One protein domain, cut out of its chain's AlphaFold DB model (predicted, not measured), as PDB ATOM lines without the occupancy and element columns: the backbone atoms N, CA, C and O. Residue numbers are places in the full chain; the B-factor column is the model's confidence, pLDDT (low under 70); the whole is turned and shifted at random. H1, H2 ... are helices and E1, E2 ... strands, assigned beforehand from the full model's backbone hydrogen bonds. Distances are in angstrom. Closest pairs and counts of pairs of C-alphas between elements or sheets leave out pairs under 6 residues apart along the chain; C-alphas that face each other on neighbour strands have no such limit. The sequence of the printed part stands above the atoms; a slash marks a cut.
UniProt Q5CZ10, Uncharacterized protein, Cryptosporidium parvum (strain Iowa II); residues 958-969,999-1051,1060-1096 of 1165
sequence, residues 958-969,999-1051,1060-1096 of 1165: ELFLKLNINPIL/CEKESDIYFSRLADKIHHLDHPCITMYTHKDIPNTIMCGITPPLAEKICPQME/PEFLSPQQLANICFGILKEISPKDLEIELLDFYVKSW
ATOM      1  N   GLU A 958     -20.148  50.072  10.768       89.12
ATOM      2  CA  GLU A 958     -19.142  49.251  10.091       89.12
ATOM      3  C   GLU A 958     -17.804  49.445  10.802       89.12
ATOM      4  O   GLU A 958     -17.353  50.572  11.001       89.12
ATOM      5  N   LEU A 959     -17.168  48.352  11.204       90.62
ATOM      6  CA  LEU A 959     -15.772  48.318  11.629       90.62
ATOM      7  C   LEU A 959     -15.005  47.521  10.580       90.62
ATOM      8  O   LEU A 959     -15.468  46.473  10.148       90.62
ATOM      9  N   PHE A 960     -13.815  47.964  10.215       91.06
ATOM     10  CA  PHE A 960     -12.914  47.207   9.365       91.06
ATOM     11  C   PHE A 960     -11.629  46.912  10.128       91.06
ATOM     12  O   PHE A 960     -11.103  47.789  10.809       91.06
ATOM     13  N   LEU A 961     -11.137  45.681  10.016       92.88
ATOM     14  CA  LEU A 961      -9.921  45.188  10.656       92.88
ATOM     15  C   LEU A 961      -8.946  44.750   9.565       92.88
ATOM     16  O   LEU A 961      -9.232  43.801   8.830       92.88
ATOM     17  N   LYS A 962      -7.797  45.420   9.464       92.06
ATOM     18  CA  LYS A 962      -6.713  45.042   8.556       92.06
ATOM     19  C   LYS A 962      -5.700  44.182   9.296       92.06
ATOM     20  O   LYS A 962      -5.216  44.560  10.362       92.06
ATOM     21  N   LEU A 963      -5.372  43.032   8.724       92.62
ATOM     22  CA  LEU A 963      -4.646  41.971   9.408       92.62
ATOM     23  C   LEU A 963      -3.293  41.683   8.762       92.62
ATOM     24  O   LEU A 963      -3.125  41.775   7.545       92.62
ATOM     25  N   ASN A 964      -2.357  41.244   9.594       91.25
ATOM     26  CA  ASN A 964      -1.235  40.411   9.184       91.25
ATOM     27  C   ASN A 964      -1.548  38.963   9.588       91.25
ATOM     28  O   ASN A 964      -2.132  38.738  10.653       91.25
ATOM     29  N   ILE A 965      -1.201  37.992   8.742       88.56
ATOM     30  CA  ILE A 965      -1.522  36.573   8.959       88.56
ATOM     31  C   ILE A 965      -0.291  35.740   8.629       88.56
ATOM     32  O   ILE A 965       0.121  35.671   7.473       88.56
ATOM     33  N   ASN A 966       0.265  35.086   9.647       85.19
ATOM     34  CA  ASN A 966       1.472  34.273   9.537       85.19
ATOM     35  C   ASN A 966       1.176  32.821   9.950       85.19
ATOM     36  O   ASN A 966       0.445  32.598  10.920       85.19
ATOM     37  N   PRO A 967       1.737  31.808   9.269       84.56
ATOM     38  CA  PRO A 967       1.656  30.431   9.735       84.56
ATOM     39  C   PRO A 967       2.542  30.228  10.970       84.56
ATOM     40  O   PRO A 967       3.722  30.585  10.973       84.56
ATOM     41  N   ILE A 968       2.002  29.584  12.005       81.25
ATOM     42  CA  ILE A 968       2.779  29.157  13.170       81.25
ATOM     43  C   ILE A 968       3.590  27.928  12.763       81.25
ATOM     44  O   ILE A 968       3.113  26.790  12.818       81.25
ATOM     45  N   LEU A 969       4.834  28.163  12.343       69.94
ATOM     46  CA  LEU A 969       5.806  27.105  12.089       69.94
ATOM     47  C   LEU A 969       6.067  26.345  13.393       69.94
ATOM     48  O   LEU A 969       6.725  26.838  14.311       69.94
ATOM     49  N   CYS A 999       4.683  34.516  -2.549       36.03
ATOM     50  CA  CYS A 999       4.253  34.992  -1.236       36.03
ATOM     51  C   CYS A 999       2.765  35.387  -1.225       36.03
ATOM     52  O   CYS A 999       2.044  35.003  -0.312       36.03
ATOM     53  N   GLU A1000       2.294  36.072  -2.277       41.25
ATOM     54  CA  GLU A1000       0.881  36.473  -2.424       41.25
ATOM     55  C   GLU A1000      -0.070  35.258  -2.424       41.25
ATOM     56  O   GLU A1000      -1.078  35.243  -1.717       41.25
ATOM     57  N   LYS A1001       0.301  34.186  -3.139       50.69
ATOM     58  CA  LYS A1001      -0.501  32.952  -3.215       50.69
ATOM     59  C   LYS A1001      -0.561  32.176  -1.901       50.69
ATOM     60  O   LYS A1001      -1.528  31.453  -1.679       50.69
ATOM     61  N   GLU A1002       0.453  32.290  -1.045       52.22
ATOM     62  CA  GLU A1002       0.452  31.646   0.271       52.22
ATOM     63  C   GLU A1002      -0.390  32.448   1.278       52.22
ATOM     64  O   GLU A1002      -1.193  31.851   1.997       52.22
ATOM     65  N   SER A1003      -0.327  33.789   1.260       57.06
ATOM     66  CA  SER A1003      -1.213  34.627   2.087       57.06
ATOM     67  C   SER A1003      -2.700  34.419   1.778       57.06
ATOM     68  O   SER A1003      -3.498  34.307   2.712       57.06
ATOM     69  N   ASP A1004      -3.075  34.262   0.504       67.19
ATOM     70  CA  ASP A1004      -4.466  33.997   0.097       67.19
ATOM     71  C   ASP A1004      -5.004  32.664   0.662       67.19
ATOM     72  O   ASP A1004      -6.174  32.552   1.047       67.19
ATOM     73  N   ILE A1005      -4.148  31.641   0.772       76.62
ATOM     74  CA  ILE A1005      -4.514  30.335   1.347       76.62
ATOM     75  C   ILE A1005      -4.757  30.457   2.858       76.62
ATOM     76  O   ILE A1005      -5.691  29.856   3.389       76.62
ATOM     77  N   TYR A1006      -3.960  31.251   3.574       79.94
ATOM     78  CA  TYR A1006      -4.171  31.460   5.009       79.94
ATOM     79  C   TYR A1006      -5.396  32.341   5.287       79.94
ATOM     80  O   TYR A1006      -6.182  32.028   6.185       79.94
ATOM     81  N   PHE A1007      -5.623  33.377   4.476       82.44
ATOM     82  CA  PHE A1007      -6.803  34.233   4.589       82.44
ATOM     83  C   PHE A1007      -8.105  33.490   4.244       82.44
ATOM     84  O   PHE A1007      -9.085  33.616   4.975       82.44
ATOM     85  N   SER A1008      -8.120  32.636   3.212       81.06
ATOM     86  CA  SER A1008      -9.303  31.809   2.893       81.06
ATOM     87  C   SER A1008      -9.650  30.813   4.009       81.06
ATOM     88  O   SER A1008     -10.820  30.678   4.365       81.06
ATOM     89  N   ARG A1009      -8.652  30.204   4.665       83.00
ATOM     90  CA  ARG A1009      -8.876  29.344   5.845       83.00
ATOM     91  C   ARG A1009      -9.448  30.093   7.055       83.00
ATOM     92  O   ARG A1009     -10.147  29.482   7.866       83.00
ATOM     93  N   LEU A1010      -9.161  31.389   7.194       84.25
ATOM     94  CA  LEU A1010      -9.798  32.259   8.189       84.25
ATOM     95  C   LEU A1010     -11.229  32.638   7.758       84.25
ATOM     96  O   LEU A1010     -12.141  32.621   8.585       84.25
ATOM     97  N   ALA A1011     -11.454  32.892   6.464       83.31
ATOM     98  CA  ALA A1011     -12.774  33.170   5.888       83.31
ATOM     99  C   ALA A1011     -13.783  32.036   6.147       83.31
ATOM    100  O   ALA A1011     -14.909  32.288   6.580       83.31
ATOM    101  N   ASP A1012     -13.354  30.780   5.981       83.62
ATOM    102  CA  ASP A1012     -14.163  29.587   6.277       83.62
ATOM    103  C   ASP A1012     -14.636  29.534   7.742       83.62
ATOM    104  O   ASP A1012     -15.708  29.006   8.041       83.62
ATOM    105  N   LYS A1013     -13.847  30.079   8.679       84.50
ATOM    106  CA  LYS A1013     -14.225  30.177  10.099       84.50
ATOM    107  C   LYS A1013     -15.212  31.308  10.346       84.50
ATOM    108  O   LYS A1013     -16.187  31.109  11.067       84.50
ATOM    109  N   ILE A1014     -14.992  32.453   9.706       85.62
ATOM    110  CA  ILE A1014     -15.873  33.624   9.771       85.62
ATOM    111  C   ILE A1014     -17.288  33.288   9.279       85.62
ATOM    112  O   ILE A1014     -18.260  33.658   9.933       85.62
ATOM    113  N   HIS A1015     -17.426  32.503   8.205       76.25
ATOM    114  CA  HIS A1015     -18.729  32.049   7.695       76.25
ATOM    115  C   HIS A1015     -19.556  31.194   8.676       76.25
ATOM    116  O   HIS A1015     -20.745  30.974   8.440       76.25
ATOM    117  N   HIS A1016     -18.953  30.715   9.766       74.06
ATOM    118  CA  HIS A1016     -19.616  29.944  10.816       74.06
ATOM    119  C   HIS A1016     -19.755  30.707  12.147       74.06
ATOM    120  O   HIS A1016     -20.202  30.118  13.132       74.06
ATOM    121  N   LEU A1017     -19.401  31.997  12.194       80.69
ATOM    122  CA  LEU A1017     -19.596  32.843  13.371       80.69
ATOM    123  C   LEU A1017     -21.079  33.225  13.518       80.69
ATOM    124  O   LEU A1017     -21.631  33.933  12.679       80.69
ATOM    125  N   ASP A1018     -21.700  32.796  14.617       81.12
ATOM    126  CA  ASP A1018     -23.058  33.186  15.009       81.12
ATOM    127  C   ASP A1018     -22.981  34.051  16.277       81.12
ATOM    128  O   ASP A1018     -22.806  33.541  17.386       81.12
ATOM    129  N   HIS A1019     -23.015  35.377  16.111       86.62
ATOM    130  CA  HIS A1019     -22.931  36.343  17.208       86.62
ATOM    131  C   HIS A1019     -24.058  37.389  17.098       86.62
ATOM    132  O   HIS A1019     -24.220  38.015  16.048       86.62
ATOM    133  N   PRO A1020     -24.827  37.653  18.174       82.81
ATOM    134  CA  PRO A1020     -26.112  38.359  18.086       82.81
ATOM    135  C   PRO A1020     -26.026  39.841  17.686       82.81
ATOM    136  O   PRO A1020     -27.040  40.426  17.309       82.81
ATOM    137  N   CYS A1021     -24.848  40.466  17.793       85.38
ATOM    138  CA  CYS A1021     -24.654  41.899  17.515       85.38
ATOM    139  C   CYS A1021     -23.482  42.214  16.571       85.38
ATOM    140  O   CYS A1021     -23.163  43.386  16.380       85.38
ATOM    141  N   ILE A1022     -22.786  41.189  16.061       89.06
ATOM    142  CA  ILE A1022     -21.593  41.348  15.215       89.06
ATOM    143  C   ILE A1022     -21.664  40.296  14.116       89.06
ATOM    144  O   ILE A1022     -21.586  39.105  14.401       89.06
ATOM    145  N   THR A1023     -21.769  40.733  12.869       88.12
ATOM    146  CA  THR A1023     -21.509  39.898  11.696       88.12
ATOM    147  C   THR A1023     -20.105  40.189  11.181       88.12
ATOM    148  O   THR A1023     -19.607  41.301  11.334       88.12
ATOM    149  N   MET A1024     -19.433  39.199  10.598       90.88
ATOM    150  CA  MET A1024     -18.093  39.366  10.029       90.88
ATOM    151  C   MET A1024     -18.049  38.809   8.610       90.88
ATOM    152  O   MET A1024     -18.660  37.780   8.324       90.88
ATOM    153  N   TYR A1025     -17.307  39.485   7.736       84.50
ATOM    154  CA  TYR A1025     -17.143  39.136   6.328       84.50
ATOM    155  C   TYR A1025     -15.712  39.438   5.884       84.50
ATOM    156  O   TYR A1025     -15.120  40.425   6.322       84.50
ATOM    157  N   THR A1026     -15.155  38.629   4.987       84.19
ATOM    158  CA  THR A1026     -13.938  39.008   4.264       84.19
ATOM    159  C   THR A1026     -14.256  40.104   3.252       84.19
ATOM    160  O   THR A1026     -15.208  39.990   2.480       84.19
ATOM    161  N   HIS A1027     -13.458  41.167   3.243       80.06
ATOM    162  CA  HIS A1027     -13.564  42.214   2.233       80.06
ATOM    163  C   HIS A1027     -12.998  41.693   0.906       80.06
ATOM    164  O   HIS A1027     -11.903  41.133   0.881       80.06
ATOM    165  N   LYS A1028     -13.718  41.881  -0.207       68.44
ATOM    166  CA  LYS A1028     -13.281  41.366  -1.520       68.44
ATOM    167  C   LYS A1028     -12.166  42.201  -2.146       68.44
ATOM    168  O   LYS A1028     -11.179  41.650  -2.615       68.44
ATOM    169  N   ASP A1029     -12.328  43.524  -2.144       67.56
ATOM    170  CA  ASP A1029     -11.402  44.442  -2.828       67.56
ATOM    171  C   ASP A1029     -10.176  44.874  -1.994       67.56
ATOM    172  O   ASP A1029      -9.289  45.548  -2.522       67.56
ATOM    173  N   ILE A1030     -10.102  44.512  -0.706       74.81
ATOM    174  CA  ILE A1030      -8.987  44.868   0.187       74.81
ATOM    175  C   ILE A1030      -8.378  43.574   0.746       74.81
ATOM    176  O   ILE A1030      -9.047  42.884   1.519       74.81
ATOM    177  N   PRO A1031      -7.121  43.230   0.411       79.12
ATOM    178  CA  PRO A1031      -6.495  42.013   0.916       79.12
ATOM    179  C   PRO A1031      -6.332  42.049   2.443       79.12
ATOM    180  O   PRO A1031      -6.151  43.112   3.048       79.12
ATOM    181  N   ASN A1032      -6.394  40.867   3.060       86.62
ATOM    182  CA  ASN A1032      -6.242  40.638   4.503       86.62
ATOM    183  C   ASN A1032      -7.127  41.539   5.386       86.62
ATOM    184  O   ASN A1032      -6.698  42.001   6.442       86.62
ATOM    185  N   THR A1033      -8.357  41.816   4.951       88.94
ATOM    186  CA  THR A1033      -9.265  42.745   5.636       88.94
ATOM    187  C   THR A1033     -10.608  42.103   5.953       88.94
ATOM    188  O   THR A1033     -11.268  41.543   5.077       88.94
ATOM    189  N   ILE A1034     -11.038  42.219   7.210       89.94
ATOM    190  CA  ILE A1034     -12.350  41.768   7.684       89.94
ATOM    191  C   ILE A1034     -13.241  42.984   7.921       89.94
ATOM    192  O   ILE A1034     -12.863  43.895   8.654       89.94
ATOM    193  N   MET A1035     -14.434  42.983   7.331       90.00
ATOM    194  CA  MET A1035     -15.504  43.917   7.671       90.00
ATOM    195  C   MET A1035     -16.390  43.292   8.752       90.00
ATOM    196  O   MET A1035     -16.912  42.189   8.588       90.00
ATOM    197  N   CYS A1036     -16.581  44.012   9.850       90.50
ATOM    198  CA  CYS A1036     -17.462  43.682  10.957       90.50
ATOM    199  C   CYS A1036     -18.695  44.599  10.919       90.50
ATOM    200  O   CYS A1036     -18.587  45.809  11.128       90.50
ATOM    201  N   GLY A1037     -19.872  44.024  10.676       90.38
ATOM    202  CA  GLY A1037     -21.152  44.717  10.776       90.38
ATOM    203  C   GLY A1037     -21.675  44.671  12.206       90.38
ATOM    204  O   GLY A1037     -21.915  43.593  12.744       90.38
ATOM    205  N   ILE A1038     -21.857  45.830  12.835       89.62
ATOM    206  CA  ILE A1038     -22.229  45.939  14.249       89.62
ATOM    207  C   ILE A1038     -23.630  46.538  14.362       89.62
ATOM    208  O   ILE A1038     -23.913  47.621  13.842       89.62
ATOM    209  N   THR A1039     -24.512  45.830  15.063       87.19
ATOM    210  CA  THR A1039     -25.933  46.169  15.223       87.19
ATOM    211  C   THR A1039     -26.279  46.532  16.677       87.19
ATOM    212  O   THR A1039     -25.463  46.345  17.590       87.19
ATOM    213  N   PRO A1040     -27.480  47.085  16.939       81.88
ATOM    214  CA  PRO A1040     -27.951  47.330  18.299       81.88
ATOM    215  C   PRO A1040     -28.078  46.031  19.117       81.88
ATOM    216  O   PRO A1040     -28.386  44.981  18.551       81.88
ATOM    217  N   PRO A1041     -27.890  46.078  20.450       83.75
ATOM    218  CA  PRO A1041     -27.571  47.262  21.252       83.75
ATOM    219  C   PRO A1041     -26.085  47.662  21.231       83.75
ATOM    220  O   PRO A1041     -25.747  48.712  21.771       83.75
ATOM    221  N   LEU A1042     -25.182  46.865  20.642       83.62
ATOM    222  CA  LEU A1042     -23.737  47.131  20.705       83.62
ATOM    223  C   LEU A1042     -23.347  48.419  19.964       83.62
ATOM    224  O   LEU A1042     -22.619  49.239  20.518       83.62
ATOM    225  N   ALA A1043     -23.900  48.634  18.767       80.25
ATOM    226  CA  ALA A1043     -23.689  49.855  17.985       80.25
ATOM    227  C   ALA A1043     -24.113  51.139  18.721       80.25
ATOM    228  O   ALA A1043     -23.604  52.218  18.441       80.25
ATOM    229  N   GLU A1044     -25.047  51.042  19.672       81.69
ATOM    230  CA  GLU A1044     -25.581  52.207  20.385       81.69
ATOM    231  C   GLU A1044     -24.723  52.641  21.571       81.69
ATOM    232  O   GLU A1044     -24.903  53.749  22.073       81.69
ATOM    233  N   LYS A1045     -23.788  51.784  21.995       82.56
ATOM    234  CA  LYS A1045     -22.810  52.076  23.046       82.56
ATOM    235  C   LYS A1045     -21.569  52.790  22.520       82.56
ATOM    236  O   LYS A1045     -20.704  53.140  23.310       82.56
ATOM    237  N   ILE A1046     -21.427  52.986  21.213       78.25
ATOM    238  CA  ILE A1046     -20.235  53.619  20.641       78.25
ATOM    239  C   ILE A1046     -20.300  55.127  20.904       78.25
ATOM    240  O   ILE A1046     -21.321  55.761  20.641       78.25
ATOM    241  N   CYS A1047     -19.222  55.705  21.439       65.88
ATOM    242  CA  CYS A1047     -19.138  57.148  21.658       65.88
ATOM    243  C   CYS A1047     -18.538  57.855  20.429       65.88
ATOM    244  O   CYS A1047     -17.432  57.492  20.009       65.88
ATOM    245  N   PRO A1048     -19.194  58.885  19.864       53.12
ATOM    246  CA  PRO A1048     -18.573  59.714  18.846       53.12
ATOM    247  C   PRO A1048     -17.514  60.630  19.472       53.12
ATOM    248  O   PRO A1048     -17.844  61.526  20.244       53.12
ATOM    249  N   GLN A1049     -16.265  60.453  19.026       47.88
ATOM    250  CA  GLN A1049     -15.085  61.295  19.292       47.88
ATOM    251  C   GLN A1049     -14.405  61.115  20.665       47.88
ATOM    252  O   GLN A1049     -14.717  61.788  21.643       47.88
ATOM    253  N   MET A1050     -13.341  60.306  20.669       38.47
ATOM    254  CA  MET A1050     -12.172  60.504  21.533       38.47
ATOM    255  C   MET A1050     -10.898  60.273  20.709       38.47
ATOM    256  O   MET A1050     -10.477  59.137  20.522       38.47
ATOM    257  N   GLU A1051     -10.301  61.363  20.219       37.38
ATOM    258  CA  GLU A1051      -8.942  61.388  19.638       37.38
ATOM    259  C   GLU A1051      -7.913  62.023  20.599       37.38
ATOM    260  O   GLU A1051      -6.751  62.197  20.249       37.38
ATOM    261  N   PRO A1060     -18.791  54.154  32.163       53.09
ATOM    262  CA  PRO A1060     -18.592  52.726  31.866       53.09
ATOM    263  C   PRO A1060     -19.636  52.104  30.918       53.09
ATOM    264  O   PRO A1060     -19.582  50.909  30.638       53.09
ATOM    265  N   GLU A1061     -20.599  52.890  30.431       61.19
ATOM    266  CA  GLU A1061     -21.638  52.449  29.495       61.19
ATOM    267  C   GLU A1061     -21.238  52.584  28.015       61.19
ATOM    268  O   GLU A1061     -21.854  51.926  27.171       61.19
ATOM    269  N   PHE A1062     -20.215  53.392  27.696       78.50
ATOM    270  CA  PHE A1062     -19.799  53.679  26.320       78.50
ATOM    271  C   PHE A1062     -18.460  53.027  25.936       78.50
ATOM    272  O   PHE A1062     -17.552  52.894  26.753       78.50
ATOM    273  N   LEU A1063     -18.341  52.655  24.659       82.50
ATOM    274  CA  LEU A1063     -17.172  52.043  24.034       82.50
ATOM    275  C   LEU A1063     -16.462  53.037  23.109       82.50
ATOM    276  O   LEU A1063     -17.101  53.705  22.290       82.50
ATOM    277  N   SER A1064     -15.133  53.079  23.187       89.25
ATOM    278  CA  SER A1064     -14.294  53.756  22.194       89.25
ATOM    279  C   SER A1064     -14.119  52.901  20.925       89.25
ATOM    280  O   SER A1064     -14.234  51.670  20.988       89.25
ATOM    281  N   PRO A1065     -13.776  53.506  19.769       88.94
ATOM    282  CA  PRO A1065     -13.453  52.764  18.546       88.94
ATOM    283  C   PRO A1065     -12.364  51.696  18.747       88.94
ATOM    284  O   PRO A1065     -12.495  50.589  18.233       88.94
ATOM    285  N   GLN A1066     -11.340  51.983  19.560       90.44
ATOM    286  CA  GLN A1066     -10.286  51.019  19.899       90.44
ATOM    287  C   GLN A1066     -10.819  49.839  20.722       90.44
ATOM    288  O   GLN A1066     -10.461  48.694  20.462       90.44
ATOM    289  N   GLN A1067     -11.683  50.085  21.716       91.25
ATOM    290  CA  GLN A1067     -12.290  49.009  22.510       91.25
ATOM    291  C   GLN A1067     -13.163  48.104  21.633       91.25
ATOM    292  O   GLN A1067     -13.106  46.883  21.758       91.25
ATOM    293  N   LEU A1068     -13.920  48.694  20.708       91.06
ATOM    294  CA  LEU A1068     -14.741  47.980  19.734       91.06
ATOM    295  C   LEU A1068     -13.899  47.126  18.770       91.06
ATOM    296  O   LEU A1068     -14.222  45.956  18.548       91.06
ATOM    297  N   ALA A1069     -12.799  47.682  18.251       93.69
ATOM    298  CA  ALA A1069     -11.834  46.953  17.432       93.69
ATOM    299  C   ALA A1069     -11.208  45.785  18.207       93.69
ATOM    300  O   ALA A1069     -11.173  44.666  17.701       93.69
ATOM    301  N   ASN A1070     -10.815  46.008  19.465       93.50
ATOM    302  CA  ASN A1070     -10.262  44.974  20.342       93.50
ATOM    303  C   ASN A1070     -11.271  43.848  20.634       93.50
ATOM    304  O   ASN A1070     -10.877  42.685  20.651       93.50
ATOM    305  N   ILE A1071     -12.561  44.161  20.826       92.44
ATOM    306  CA  ILE A1071     -13.627  43.155  21.007       92.44
ATOM    307  C   ILE A1071     -13.759  42.285  19.752       92.44
ATOM    308  O   ILE A1071     -13.715  41.058  19.840       92.44
ATOM    309  N   CYS A1072     -13.879  42.905  18.576       93.69
ATOM    310  CA  CYS A1072     -14.062  42.169  17.323       93.69
ATOM    311  C   CYS A1072     -12.807  41.364  16.948       93.69
ATOM    312  O   CYS A1072     -12.912  40.215  16.524       93.69
ATOM    313  N   PHE A1073     -11.614  41.914  17.182       95.19
ATOM    314  CA  PHE A1073     -10.351  41.205  16.988       95.19
ATOM    315  C   PHE A1073     -10.144  40.067  18.006       95.19
ATOM    316  O   PHE A1073      -9.568  39.037  17.662       95.19
ATOM    317  N   GLY A1074     -10.659  40.205  19.232       93.31
ATOM    318  CA  GLY A1074     -10.705  39.130  20.228       93.31
ATOM    319  C   GLY A1074     -11.542  37.941  19.753       93.31
ATOM    320  O   GLY A1074     -11.036  36.823  19.706       93.31
ATOM    321  N   ILE A1075     -12.771  38.197  19.290       92.88
ATOM    322  CA  ILE A1075     -13.641  37.174  18.677       92.88
ATOM    323  C   ILE A1075     -12.946  36.521  17.474       92.88
ATOM    324  O   ILE A1075     -12.959  35.299  17.333       92.88
ATOM    325  N   LEU A1076     -12.283  37.318  16.628       92.44
ATOM    326  CA  LEU A1076     -11.547  36.800  15.476       92.44
ATOM    327  C   LEU A1076     -10.388  35.872  15.889       92.44
ATOM    328  O   LEU A1076     -10.177  34.837  15.256       92.44
ATOM    329  N   LYS A1077      -9.669  36.196  16.973       91.75
ATOM    330  CA  LYS A1077      -8.623  35.336  17.552       91.75
ATOM    331  C   LYS A1077      -9.174  34.024  18.108       91.75
ATOM    332  O   LYS A1077      -8.513  33.002  17.956       91.75
ATOM    333  N   GLU A1078     -10.365  34.027  18.705       90.69
ATOM    334  CA  GLU A1078     -11.005  32.807  19.220       90.69
ATOM    335  C   GLU A1078     -11.413  31.829  18.106       90.69
ATOM    336  O   GLU A1078     -11.304  30.614  18.289       90.69
ATOM    337  N   ILE A1079     -11.846  32.337  16.944       89.81
ATOM    338  CA  ILE A1079     -12.226  31.501  15.789       89.81
ATOM    339  C   ILE A1079     -11.059  31.173  14.842       89.81
ATOM    340  O   ILE A1079     -11.200  30.275  14.004       89.81
ATOM    341  N   SER A1080      -9.924  31.870  14.965       89.81
ATOM    342  CA  SER A1080      -8.740  31.664  14.123       89.81
ATOM    343  C   SER A1080      -8.212  30.222  14.223       89.81
ATOM    344  O   SER A1080      -8.153  29.652  15.319       89.81
ATOM    345  N   PRO A1081      -7.797  29.592  13.107       88.69
ATOM    346  CA  PRO A1081      -7.075  28.324  13.147       88.69
ATOM    347  C   PRO A1081      -5.834  28.405  14.052       88.69
ATOM    348  O   PRO A1081      -5.071  29.361  13.983       88.69
ATOM    349  N   LYS A1082      -5.607  27.380  14.887       86.19
ATOM    350  CA  LYS A1082      -4.500  27.349  15.871       86.19
ATOM    351  C   LYS A1082      -3.097  27.329  15.259       86.19
ATOM    352  O   LYS A1082      -2.123  27.474  15.986       86.19
ATOM    353  N   ASP A1083      -3.002  27.072  13.963       86.25
ATOM    354  CA  ASP A1083      -1.781  27.105  13.165       86.25
ATOM    355  C   ASP A1083      -1.578  28.446  12.436       86.25
ATOM    356  O   ASP A1083      -0.626  28.576  11.672       86.25
ATOM    357  N   LEU A1084      -2.444  29.441  12.674       88.75
ATOM    358  CA  LEU A1084      -2.325  30.804  12.156       88.75
ATOM    359  C   LEU A1084      -2.208  31.812  13.303       88.75
ATOM    360  O   LEU A1084      -3.073  31.895  14.178       88.75
ATOM    361  N   GLU A1085      -1.158  32.622  13.254       89.38
ATOM    362  CA  GLU A1085      -0.997  33.812  14.078       89.38
ATOM    363  C   GLU A1085      -1.565  35.016  13.325       89.38
ATOM    364  O   GLU A1085      -1.202  35.270  12.173       89.38
ATOM    365  N   ILE A1086      -2.474  35.747  13.976       92.50
ATOM    366  CA  ILE A1086      -3.098  36.950  13.421       92.50
ATOM    367  C   ILE A1086      -2.780  38.179  14.275       92.50
ATOM    368  O   ILE A1086      -2.911  38.170  15.505       92.50
ATOM    369  N   GLU A1087      -2.408  39.257  13.599       93.25
ATOM    370  CA  GLU A1087      -2.052  40.551  14.177       93.25
ATOM    371  C   GLU A1087      -2.923  41.645  13.544       93.25
ATOM    372  O   GLU A1087      -3.182  41.624  12.340       93.25
ATOM    373  N   LEU A1088      -3.400  42.589  14.359       94.31
ATOM    374  CA  LEU A1088      -4.182  43.734  13.900       94.31
ATOM    375  C   LEU A1088      -3.215  44.857  13.521       94.31
ATOM    376  O   LEU A1088      -2.556  45.412  14.395       94.31
ATOM    377  N   LEU A1089      -3.141  45.179  12.230       92.00
ATOM    378  CA  LEU A1089      -2.269  46.233  11.705       92.00
ATOM    379  C   LEU A1089      -2.912  47.619  11.789       92.00
ATOM    380  O   LEU A1089      -2.231  48.598  12.068       92.00
ATOM    381  N   ASP A1090      -4.203  47.697  11.471       91.88
ATOM    382  CA  ASP A1090      -4.965  48.943  11.372       91.88
ATOM    383  C   ASP A1090      -6.470  48.643  11.474       91.88
ATOM    384  O   ASP A1090      -6.907  47.517  11.205       91.88
ATOM    385  N   PHE A1091      -7.272  49.641  11.841       92.31
ATOM    386  CA  PHE A1091      -8.726  49.527  11.863       92.31
ATOM    387  C   PHE A1091      -9.417  50.859  11.554       92.31
ATOM    388  O   PHE A1091      -8.915  51.938  11.858       92.31
ATOM    389  N   TYR A1092     -10.627  50.779  11.003       88.69
ATOM    390  CA  TYR A1092     -11.466  51.944  10.712       88.69
ATOM    391  C   TYR A1092     -12.894  51.707  11.198       88.69
ATOM    392  O   TYR A1092     -13.433  50.620  11.012       88.69
ATOM    393  N   VAL A1093     -13.522  52.714  11.815       88.19
ATOM    394  CA  VAL A1093     -14.901  52.631  12.329       88.19
ATOM    395  C   VAL A1093     -15.769  53.714  11.699       88.19
ATOM    396  O   VAL A1093     -15.510  54.907  11.851       88.19
ATOM    397  N   LYS A1094     -16.862  53.291  11.062       86.88
ATOM    398  CA  LYS A1094     -17.912  54.139  10.503       86.88
ATOM    399  C   LYS A1094     -19.208  53.966  11.297       86.88
ATOM    400  O   LYS A1094     -20.025  53.096  10.995       86.88
ATOM    401  N   SER A1095     -19.426  54.831  12.290       88.94
ATOM    402  CA  SER A1095     -20.752  54.983  12.903       88.94
ATOM    403  C   SER A1095     -21.660  55.791  11.977       88.94
ATOM    404  O   SER A1095     -21.442  56.983  11.743       88.94
ATOM    405  N   TRP A1096     -22.701  55.153  11.445       88.44
ATOM    406  CA  TRP A1096     -23.677  55.833  10.591       88.44
ATOM    407  C   TRP A1096     -24.598  56.779  11.363       88.44
ATOM    408  O   TRP A1096     -25.077  57.763  10.801       88.44
TER     409      TRP A1096
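Overview. This is residues 958 to 969, 999 to 1051 and 1060 to 1096 of the 1165 residues of an uncharacterized protein of Cryptosporidium parvum (strain Iowa II) (UniProt Q5CZ10). A strongly twisted sheet of four strands has two helices, H1 and H3, over one face, making two layers; the short H2 only grazes the sheet. The 102 printed residues hold E1, H1, E2, E3, H2, H3 and E4 in that order, the sheet running E2, E3, E1, E4, all antiparallel. The class is mixed, helices and strands. The whole is compact, with a radius of gyration of the C-alphas of 13.9 A and spans of 41 by 29 by 25 A.

Arrangement. E1, residues 958 to 967, is the antiparallel neighbour of edge strand E4, residues 1084 to 1095, at 168 degrees; N 960 and O 1092 are within hydrogen-bond range at 2.8 A. E4 bends by 61 degrees at residue 1089. E3, residues 1033 to 1038, is E1's other antiparallel neighbour, at 143 degrees, with N 961 and O 1034 within hydrogen-bond range at 2.8 A. E2, residues 1022 to 1026, forms a hairpin with E3, N 1023 and O 1037 being 2.9 A apart. H1, residues 999 to 1014, is on the sheet; its closest C-alphas to E2 are Ile 1014 and Met 1024, 6.2 A. H3, residues 1065 to 1079, is on the same face; its closest C-alphas to E4 are Pro 1065 and Val 1093, 6.4 A. H1 and H3 only just touch, only at their ends, with 3 pairs of C-alphas within 8 A, the closest being Lys 1013 and Ile 1079, 6.2 A. H2, residues 1042 to 1045, is apart from H1 and H3. Every O i to N i+4 pair is within hydrogen-bond range in H3, 10 of 12 in H1, and H2 is too short for one.

Along the chain. E1 begins at C-alpha 958 (-19.142, 49.251, 10.091) and is 28.1 A long. H1 is 23.0 A, H3 21.5 A, and E4 30.4 A, ending at C-alpha 1095 (-20.752, 54.983, 12.903).

Size, cuts and confidence. Residues 970 to 998 and 1052 to 1059 are not printed, with C-alpha gaps of 15.6 A and 17.8 A. No link printed whole is long. Mean pLDDT of the printed part is 81.9; 16 residues are under 70, among them 999 to 1004.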